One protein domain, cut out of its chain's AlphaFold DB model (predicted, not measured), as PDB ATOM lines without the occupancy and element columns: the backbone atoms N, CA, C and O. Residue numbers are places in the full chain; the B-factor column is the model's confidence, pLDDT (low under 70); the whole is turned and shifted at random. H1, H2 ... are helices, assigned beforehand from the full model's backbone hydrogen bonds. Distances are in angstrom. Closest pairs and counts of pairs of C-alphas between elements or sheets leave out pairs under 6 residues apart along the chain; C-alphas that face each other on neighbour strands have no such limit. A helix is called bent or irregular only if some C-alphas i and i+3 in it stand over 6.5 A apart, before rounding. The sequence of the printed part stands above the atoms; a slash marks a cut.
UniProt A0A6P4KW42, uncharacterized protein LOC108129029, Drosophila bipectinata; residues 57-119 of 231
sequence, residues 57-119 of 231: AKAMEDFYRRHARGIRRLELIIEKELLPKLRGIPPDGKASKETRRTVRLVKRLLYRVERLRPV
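Overview. This is residues 57 to 119 of the 231 residues of the protein "uncharacterized protein LOC108129029" of Drosophila bipectinata (UniProt A0A6P4KW42). A long helical hairpin: the longer helix H1 makes most of the length, and the shorter H2 folds back beside its second part after a loop at one end. The free beginning of H1, residues 57 to 63, sticks out at one end of the rod, and residues 92 to 98 stand free at the other. The printed part has 63 residues with two named helices, H1 then H2, and no named strand, and its class is all helix. It is only just loose, close to extended, with a radius of gyration of the C-alphas of 15.5 A, and it spans 53 by 17 by 16 A.

Arrangement. H1, residues 57 to 87, and H2, residues 97 to 115, touch, with 7 pairs of C-alphas within 8 A. Their closest C-alphas are those of Leu 86 and Val 103, 6.9 A apart. They run opposite ways at a shallow tilt of 31 degrees and form a helical hairpin. Every O i to N i+4 pair is within hydrogen-bond range in H2, and 24 of 27 are in H1.

Along the chain. H1 has 31 residues and measures 43.3 A from C-alpha 57 at (-22.685, -22.732, -6.227) to C-alpha 87 at (9.807, -44.978, -24.183). It has a kink of 25 degrees near residue 79, and it is irregular, but only just: C-alphas 80 and 83 are 6.50 A apart. H2 has 19 residues and measures 27.6 A from first to last C-alpha, ending with C-alpha 115 at (-6.959, -39.512, -7.726).

Size, cuts and confidence. The C-alphas of Ala 57 and Lys 94 are the two farthest apart, at 52.9 A. The printed part has no cut, and the link from H1 to H2, 9 residues, is short. Without the stretches that stand free, the body has 49 residues and spans 39 by 17 by 12 A. The mean pLDDT of the printed part is 77.0, and it is under 70 at residues 87 to 95, residue 98 and residues 116 to 119.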
ATOM      1  N   ALA A  57     -22.579 -21.559  -5.360       88.81
ATOM      2  CA  ALA A  57     -22.685 -22.732  -6.227       88.81
ATOM      3  C   ALA A  57     -22.090 -22.473  -7.621       88.81
ATOM      4  O   ALA A  57     -21.295 -23.276  -8.110       88.81
ATOM      5  N   LYS A  58     -22.401 -21.317  -8.220       89.56
ATOM      6  CA  LYS A  58     -21.845 -20.891  -9.510       89.56
ATOM      7  C   LYS A  58     -20.325 -20.711  -9.453       89.56
ATOM      8  O   LYS A  58     -19.611 -21.191 -10.330       89.56
ATOM      9  N   ALA A  59     -19.815 -20.063  -8.405       91.31
ATOM     10  CA  ALA A  59     -18.377 -19.890  -8.212       91.31
ATOM     11  C   ALA A  59     -17.655 -21.238  -8.037       91.31
ATOM     12  O   ALA A  59     -16.581 -21.441  -8.607       91.31
ATOM     13  N   MET A  60     -18.257 -22.176  -7.298       91.50
ATOM     14  CA  MET A  60     -17.729 -23.530  -7.122       91.50
ATOM     15  C   MET A  60     -17.717 -24.306  -8.441       91.50
ATOM     16  O   MET A  60     -16.720 -24.957  -8.758       91.50
ATOM     17  N   GLU A  61     -18.776 -24.211  -9.245       88.12
ATOM     18  CA  GLU A  61     -18.824 -24.814 -10.580       88.12
ATOM     19  C   GLU A  61     -17.693 -24.286 -11.476       88.12
ATOM     20  O   GLU A  61     -16.933 -25.072 -12.051       88.12
ATOM     21  N   ASP A  62     -17.518 -22.963 -11.543       89.19
ATOM     22  CA  ASP A  62     -16.458 -22.331 -12.330       89.19
ATOM     23  C   ASP A  62     -15.058 -22.720 -11.840       89.19
ATOM     24  O   ASP A  62     -14.166 -23.007 -12.652       89.19
ATOM     25  N   PHE A  63     -14.862 -22.778 -10.519       88.56
ATOM     26  CA  PHE A  63     -13.627 -23.248  -9.905       88.56
ATOM     27  C   PHE A  63     -13.299 -24.669 -10.375       88.56
ATOM     28  O   PHE A  63     -12.226 -24.894 -10.947       88.56
ATOM     29  N   TYR A  64     -14.227 -25.618 -10.219       87.06
ATOM     30  CA  TYR A  64     -14.004 -27.003 -10.636       87.06
ATOM     31  C   TYR A  64     -13.810 -27.129 -12.147       87.06
ATOM     32  O   TYR A  64     -12.951 -27.891 -12.594       87.06
ATOM     33  N   ARG A  65     -14.533 -26.345 -12.952       88.50
ATOM     34  CA  ARG A  65     -14.399 -26.342 -14.414       88.50
ATOM     35  C   ARG A  65     -13.004 -25.911 -14.861       88.50
ATOM     36  O   ARG A  65     -12.420 -26.545 -15.746       88.50
ATOM     37  N   ARG A  66     -12.447 -24.851 -14.264       86.62
ATOM     38  CA  ARG A  66     -11.078 -24.389 -14.557       86.62
ATOM     39  C   ARG A  66     -10.040 -25.422 -14.124       86.62
ATOM     40  O   ARG A  66      -9.147 -25.740 -14.908       86.62
ATOM     41  N   HIS A  67     -10.202 -26.001 -12.937       84.50
ATOM     42  CA  HIS A  67      -9.285 -27.018 -12.423       84.50
ATOM     43  C   HIS A  67      -9.313 -28.297 -13.263       84.50
ATOM     44  O   HIS A  67      -8.258 -28.798 -13.644       84.50
ATOM     45  N   ALA A  68     -10.493 -28.775 -13.659       82.12
ATOM     46  CA  ALA A  68     -10.630 -29.934 -14.537       82.12
ATOM     47  C   ALA A  68      -9.948 -29.717 -15.898       82.12
ATOM     48  O   ALA A  68      -9.306 -30.626 -16.423       82.12
ATOM     49  N   ARG A  69     -10.029 -28.503 -16.467       85.88
ATOM     50  CA  ARG A  69      -9.287 -28.148 -17.691       85.88
ATOM     51  C   ARG A  69      -7.775 -28.172 -17.473       85.88
ATOM     52  O   ARG A  69      -7.062 -28.686 -18.331       85.88
ATOM     53  N   GLY A  70      -7.296 -27.630 -16.353       85.50
ATOM     54  CA  GLY A  70      -5.877 -27.665 -15.986       85.50
ATOM     55  C   GLY A  70      -5.356 -29.096 -15.854       85.50
ATOM     56  O   GLY A  70      -4.340 -29.438 -16.452       85.50
ATOM     57  N   ILE A  71      -6.114 -29.952 -15.164       86.94
ATOM     58  CA  ILE A  71      -5.796 -31.372 -15.002       86.94
ATOM     59  C   ILE A  71      -5.730 -32.081 -16.362       86.94
ATOM     60  O   ILE A  71      -4.719 -32.707 -16.661       86.94
ATOM     61  N   ARG A  72      -6.734 -31.913 -17.233       82.25
ATOM     62  CA  ARG A  72      -6.720 -32.523 -18.577       82.25
ATOM     63  C   ARG A  72      -5.545 -32.064 -19.437       82.25
ATOM     64  O   ARG A  72      -4.989 -32.851 -20.197       82.25
ATOM     65  N   ARG A  73      -5.163 -30.785 -19.351       87.00
ATOM     66  CA  ARG A  73      -3.971 -30.277 -20.052       87.00
ATOM     67  C   ARG A  73      -2.708 -30.969 -19.551       87.00
ATOM     68  O   ARG A  73      -1.866 -31.339 -20.358       87.00
ATOM     69  N   LEU A  74      -2.599 -31.165 -18.241       83.56
ATOM     70  CA  LEU A  74      -1.468 -31.856 -17.639       83.56
ATOM     71  C   LEU A  74      -1.422 -33.339 -18.045       83.56
ATOM     72  O   LEU A  74      -0.355 -33.821 -18.410       83.56
ATOM     73  N   GLU A  75      -2.564 -34.033 -18.060       82.25
ATOM     74  CA  GLU A  75      -2.674 -35.405 -18.587       82.25
ATOM     75  C   GLU A  75      -2.168 -35.480 -20.036       82.25
ATOM     76  O   GLU A  75      -1.298 -36.293 -20.345       82.25
ATOM     77  N   LEU A  76      -2.617 -34.562 -20.900       84.88
ATOM     78  CA  LEU A  76      -2.186 -34.496 -22.299       84.88
ATOM     79  C   LEU A  76      -0.681 -34.257 -22.460       84.88
ATOM     80  O   LEU A  76      -0.061 -34.908 -23.299       84.88
ATOM     81  N   ILE A  77      -0.087 -33.345 -21.685       87.00
ATOM     82  CA  ILE A  77       1.363 -33.084 -21.723       87.00
ATOM     83  C   ILE A  77       2.127 -34.344 -21.314       87.00
ATOM     84  O   ILE A  77       3.101 -34.731 -21.962       87.00
ATOM     85  N   ILE A  78       1.674 -35.028 -20.259       79.81
ATOM     86  CA  ILE A  78       2.319 -36.261 -19.820       79.81
ATOM     87  C   ILE A  78       2.244 -37.325 -20.920       79.81
ATOM     88  O   ILE A  78       3.263 -37.932 -21.246       79.81
ATOM     89  N   GLU A  79       1.072 -37.532 -21.516       81.06
ATOM     90  CA  GLU A  79       0.862 -38.563 -22.534       81.06
ATOM     91  C   GLU A  79       1.590 -38.284 -23.849       81.06
ATOM     92  O   GLU A  79       2.179 -39.200 -24.426       81.06
ATOM     93  N   LYS A  80       1.556 -37.036 -24.329       83.00
ATOM     94  CA  LYS A  80       2.080 -36.668 -25.651       83.00
ATOM     95  C   LYS A  80       3.548 -36.278 -25.641       83.00
ATOM     96  O   LYS A  80       4.233 -36.525 -26.626       83.00
ATOM     97  N   GLU A  81       4.039 -35.673 -24.564       82.62
ATOM     98  CA  GLU A  81       5.406 -35.146 -24.535       82.62
ATOM     99  C   GLU A  81       6.323 -35.978 -23.651       82.62
ATOM    100  O   GLU A  81       7.436 -36.317 -24.059       82.62
ATOM    101  N   LEU A  82       5.879 -36.322 -22.440       79.25
ATOM    102  CA  LEU A  82       6.748 -36.976 -21.463       79.25
ATOM    103  C   LEU A  82       6.852 -38.483 -21.711       79.25
ATOM    104  O   LEU A  82       7.961 -39.003 -21.790       79.25
ATOM    105  N   LEU A  83       5.738 -39.201 -21.873       78.69
ATOM    106  CA  LEU A  83       5.766 -40.656 -22.071       78.69
ATOM    107  C   LEU A  83       6.575 -41.103 -23.305       78.69
ATOM    108  O   LEU A  83       7.329 -42.070 -23.171       78.69
ATOM    109  N   PRO A  84       6.510 -40.436 -24.474       79.44
ATOM    110  CA  PRO A  84       7.310 -40.829 -25.635       79.44
ATOM    111  C   PRO A  84       8.812 -40.643 -25.409       79.44
ATOM    112  O   PRO A  84       9.587 -41.538 -25.738       79.44
ATOM    113  N   LYS A  85       9.222 -39.548 -24.748       75.94
ATOM    114  CA  LYS A  85      10.625 -39.316 -24.349       75.94
ATOM    115  C   LYS A  85      11.135 -40.391 -23.387       75.94
ATOM    116  O   LYS A  85      12.326 -40.683 -23.357       75.94
ATOM    117  N   LEU A  86      10.234 -41.003 -22.620       70.38
ATOM    118  CA  LEU A  86      10.562 -42.080 -21.693       70.38
ATOM    119  C   LEU A  86      10.538 -43.480 -22.334       70.38
ATOM    120  O   LEU A  86      11.165 -44.390 -21.796       70.38
ATOM    121  N   ARG A  87       9.854 -43.681 -23.472       68.75
ATOM    122  CA  ARG A  87       9.807 -44.978 -24.183       68.75
ATOM    123  C   ARG A  87      11.125 -45.362 -24.854       68.75
ATOM    124  O   ARG A  87      11.364 -46.548 -25.036       68.75
ATOM    125  N   GLY A  88      11.971 -44.391 -25.196       65.75
ATOM    126  CA  GLY A  88      13.298 -44.644 -25.772       65.75
ATOM    127  C   GLY A  88      14.337 -45.158 -24.767       65.75
ATOM    128  O   GLY A  88      15.479 -45.394 -25.141       65.75
ATOM    129  N   ILE A  89      13.971 -45.306 -23.490       65.25
ATOM    130  CA  ILE A  89      14.884 -45.718 -22.425       65.25
ATOM    131  C   ILE A  89      14.842 -47.247 -22.301       65.25
ATOM    132  O   ILE A  89      13.791 -47.784 -21.933       65.25
ATOM    133  N   PRO A  90      15.959 -47.957 -22.539       60.56
ATOM    134  CA  PRO A  90      16.009 -49.401 -22.369       60.56
ATOM    135  C   PRO A  90      15.680 -49.789 -20.917       60.56
ATOM    136  O   PRO A  90      16.204 -49.162 -19.985       60.56
ATOM    137  N   PRO A  91      14.859 -50.830 -20.691       61.31
ATOM    138  CA  PRO A  91      14.597 -51.358 -19.352       61.31
ATOM    139  C   PRO A  91      15.852 -51.964 -18.697       61.31
ATOM    140  O   PRO A  91      15.896 -52.104 -17.475       61.31
ATOM    141  N   ASP A  92      16.900 -52.226 -19.482       58.38
ATOM    142  CA  ASP A  92      18.096 -53.003 -19.128       58.38
ATOM    143  C   ASP A  92      19.113 -52.251 -18.247       58.38
ATOM    144  O   ASP A  92      20.314 -52.500 -18.279       58.38
ATOM    145  N   GLY A  93      18.665 -51.269 -17.463       56.94
ATOM    146  CA  GLY A  93      19.505 -50.613 -16.457       56.94
ATOM    147  C   GLY A  93      20.581 -49.656 -16.990       56.94
ATOM    148  O   GLY A  93      21.217 -48.989 -16.174       56.94
ATOM    149  N   LYS A  94      20.736 -49.498 -18.314       61.19
ATOM    150  CA  LYS A  94      21.666 -48.532 -18.946       61.19
ATOM    151  C   LYS A  94      21.197 -47.070 -18.895       61.19
ATOM    152  O   LYS A  94      21.920 -46.165 -19.292       61.19
ATOM    153  N   ALA A  95      19.990 -46.819 -18.394       65.69
ATOM    154  CA  ALA A  95      19.457 -45.473 -18.216       65.69
ATOM    155  C   ALA A  95      20.180 -44.710 -17.093       65.69
ATOM    156  O   ALA A  95      20.343 -45.252 -15.989       65.69
ATOM    157  N   SER A  96      20.515 -43.435 -17.327       71.44
ATOM    158  CA  SER A  96      21.054 -42.543 -16.290       71.44
ATOM    159  C   SER A  96      20.154 -42.534 -15.041       71.44
ATOM    160  O   SER A  96      18.924 -42.695 -15.101       71.44
ATOM    161  N   LYS A  97      20.778 -42.364 -13.869       75.00
ATOM    162  CA  LYS A  97      20.104 -42.241 -12.566       75.00
ATOM    163  C   LYS A  97      19.043 -41.135 -12.588       75.00
ATOM    164  O   LYS A  97      17.976 -41.295 -11.992       75.00
ATOM    165  N   GLU A  98      19.306 -40.054 -13.317       69.69
ATOM    166  CA  GLU A  98      18.392 -38.923 -13.496       69.69
ATOM    167  C   GLU A  98      17.159 -39.323 -14.294       69.69
ATOM    168  O   GLU A  98      16.035 -39.071 -13.864       69.69
ATOM    169  N   THR A  99      17.335 -40.059 -15.389       71.44
ATOM    170  CA  THR A  99      16.221 -40.506 -16.225       71.44
ATOM    171  C   THR A  99      15.286 -41.438 -15.455       71.44
ATOM    172  O   THR A  99      14.065 -41.287 -15.501       71.44
ATOM    173  N   ARG A 100      15.839 -42.346 -14.638       73.50
ATOM    174  CA  ARG A 100      15.045 -43.193 -13.730       73.50
ATOM    175  C   ARG A 100      14.287 -42.379 -12.678       73.50
ATOM    176  O   ARG A 100      13.159 -42.739 -12.332       73.50
ATOM    177  N   ARG A 101      14.877 -41.294 -12.164       78.31
ATOM    178  CA  ARG A 101      14.214 -40.381 -11.218       78.31
ATOM    179  C   ARG A 101      13.051 -39.652 -11.892       78.31
ATOM    180  O   ARG A 101      11.956 -39.644 -11.331       78.31
ATOM    181  N   THR A 102      13.247 -39.150 -13.108       77.69
ATOM    182  CA  THR A 102      12.205 -38.489 -13.907       77.69
ATOM    183  C   THR A 102      11.035 -39.429 -14.192       77.69
ATOM    184  O   THR A 102       9.895 -39.073 -13.910       77.69
ATOM    185  N   VAL A 103      11.290 -40.673 -14.623       77.12
ATOM    186  CA  VAL A 103      10.229 -41.682 -14.832       77.12
ATOM    187  C   VAL A 103       9.410 -41.911 -13.558       77.12
ATOM    188  O   VAL A 103       8.181 -41.956 -13.611       77.12
ATOM    189  N   ARG A 104      10.062 -42.047 -12.393       79.19
ATOM    190  CA  ARG A 104       9.351 -42.231 -11.114       79.19
ATOM    191  C   ARG A 104       8.495 -41.020 -10.753       79.19
ATOM    192  O   ARG A 104       7.386 -41.204 -10.255       79.19
ATOM    193  N   LEU A 105       8.993 -39.807 -10.985       79.88
ATOM    194  CA  LEU A 105       8.247 -38.575 -10.721       79.88
ATOM    195  C   LEU A 105       7.022 -38.457 -11.633       79.88
ATOM    196  O   LEU A 105       5.932 -38.205 -11.131       79.88
ATOM    197  N   VAL A 106       7.169 -38.743 -12.930       80.62
ATOM    198  CA  VAL A 106       6.054 -38.741 -13.892       80.62
ATOM    199  C   VAL A 106       4.998 -39.787 -13.521       80.62
ATOM    200  O   VAL A 106       3.811 -39.474 -13.491       80.62
ATOM    201  N   LYS A 107       5.406 -41.003 -13.134       79.94
ATOM    202  CA  LYS A 107       4.470 -42.035 -12.647       79.94
ATOM    203  C   LYS A 107       3.721 -41.601 -11.381       79.94
ATOM    204  O   LYS A 107       2.517 -41.815 -11.279       79.94
ATOM    205  N   ARG A 108       4.409 -40.969 -10.419       82.12
ATOM    206  CA  ARG A 108       3.769 -40.421  -9.205       82.12
ATOM    207  C   ARG A 108       2.794 -39.292  -9.529       82.12
ATOM    208  O   ARG A 108       1.760 -39.194  -8.875       82.12
ATOM    209  N   LEU A 109       3.125 -38.452 -10.506       78.81
ATOM    210  CA  LEU A 109       2.259 -37.371 -10.963       78.81
ATOM    211  C   LEU A 109       0.976 -37.929 -11.588       78.81
ATOM    212  O   LEU A 109      -0.101 -37.533 -11.161       78.81
ATOM    213  N   LEU A 110       1.085 -38.908 -12.494       76.88
ATOM    214  CA  LEU A 110      -0.070 -39.594 -13.088       76.88
ATOM    215  C   LEU A 110      -0.998 -40.193 -12.024       76.88
ATOM    216  O   LEU A 110      -2.197 -39.941 -12.045       76.88
ATOM    217  N   TYR A 111      -0.436 -40.891 -11.034       78.25
ATOM    218  CA  TYR A 111      -1.225 -41.466  -9.942       78.25
ATOM    219  C   TYR A 111      -1.966 -40.404  -9.110       78.25
ATOM    220  O   TYR A 111      -3.114 -40.593  -8.714       78.25
ATOM    221  N   ARG A 112      -1.323 -39.263  -8.828       76.56
ATOM    222  CA  ARG A 112      -1.964 -38.161  -8.090       76.56
ATOM    223  C   ARG A 112      -3.076 -37.512  -8.905       76.56
ATOM    224  O   ARG A 112      -4.121 -37.203  -8.350       76.56
ATOM    225  N   VAL A 113      -2.850 -37.328 -10.199       72.50
ATOM    226  CA  VAL A 113      -3.815 -36.740 -11.129       72.50
ATOM    227  C   VAL A 113      -5.061 -37.612 -11.263       72.50
ATOM    228  O   VAL A 113      -6.173 -37.106 -11.147       72.50
ATOM    229  N   GLU A 114      -4.891 -38.927 -11.385       70.19
ATOM    230  CA  GLU A 114      -6.008 -39.871 -11.459       70.19
ATOM    231  C   GLU A 114      -6.880 -39.846 -10.189       70.19
ATOM    232  O   GLU A 114      -8.108 -39.903 -10.268       70.19
ATOM    233  N   ARG A 115      -6.259 -39.657  -9.015       70.25
ATOM    234  CA  ARG A 115      -6.959 -39.512  -7.726       70.25
ATOM    235  C   ARG A 115      -7.652 -38.165  -7.525       70.25
ATOM    236  O   ARG A 115      -8.482 -38.057  -6.629       70.25
ATOM    237  N   LEU A 116      -7.323 -37.148  -8.321       66.31
ATOM    238  CA  LEU A 116      -7.925 -35.817  -8.226       66.31
ATOM    239  C   LEU A 116      -9.257 -35.700  -8.975       66.31
ATOM    240  O   LEU A 116      -9.839 -34.617  -8.959       66.31
ATOM    241  N   ARG A 117      -9.763 -36.768  -9.618       59.00
ATOM    242  CA  ARG A 117     -11.073 -36.745 -10.289       59.00
ATOM    243  C   ARG A 117     -12.166 -36.329  -9.295       59.00
ATOM    244  O   ARG A 117     -12.481 -37.100  -8.387       59.00
ATOM    245  N   PRO A 118     -12.762 -35.136  -9.450       54.44
ATOM    246  CA  PRO A 118     -13.768 -34.673  -8.518       54.44
ATOM    247  C   PRO A 118     -15.073 -35.433  -8.777       54.44
ATOM    248  O   PRO A 118     -15.616 -35.404  -9.882       54.44
ATOM    249  N   VAL A 119     -15.588 -36.107  -7.747       55.81
ATOM    250  CA  VAL A 119     -16.962 -36.624  -7.716       55.81
ATOM    251  C   VAL A 119     -17.883 -35.418  -7.525       55.81
ATOM    252  O   VAL A 119     -18.276 -35.086  -6.411       55.81
TER     253      VAL A 119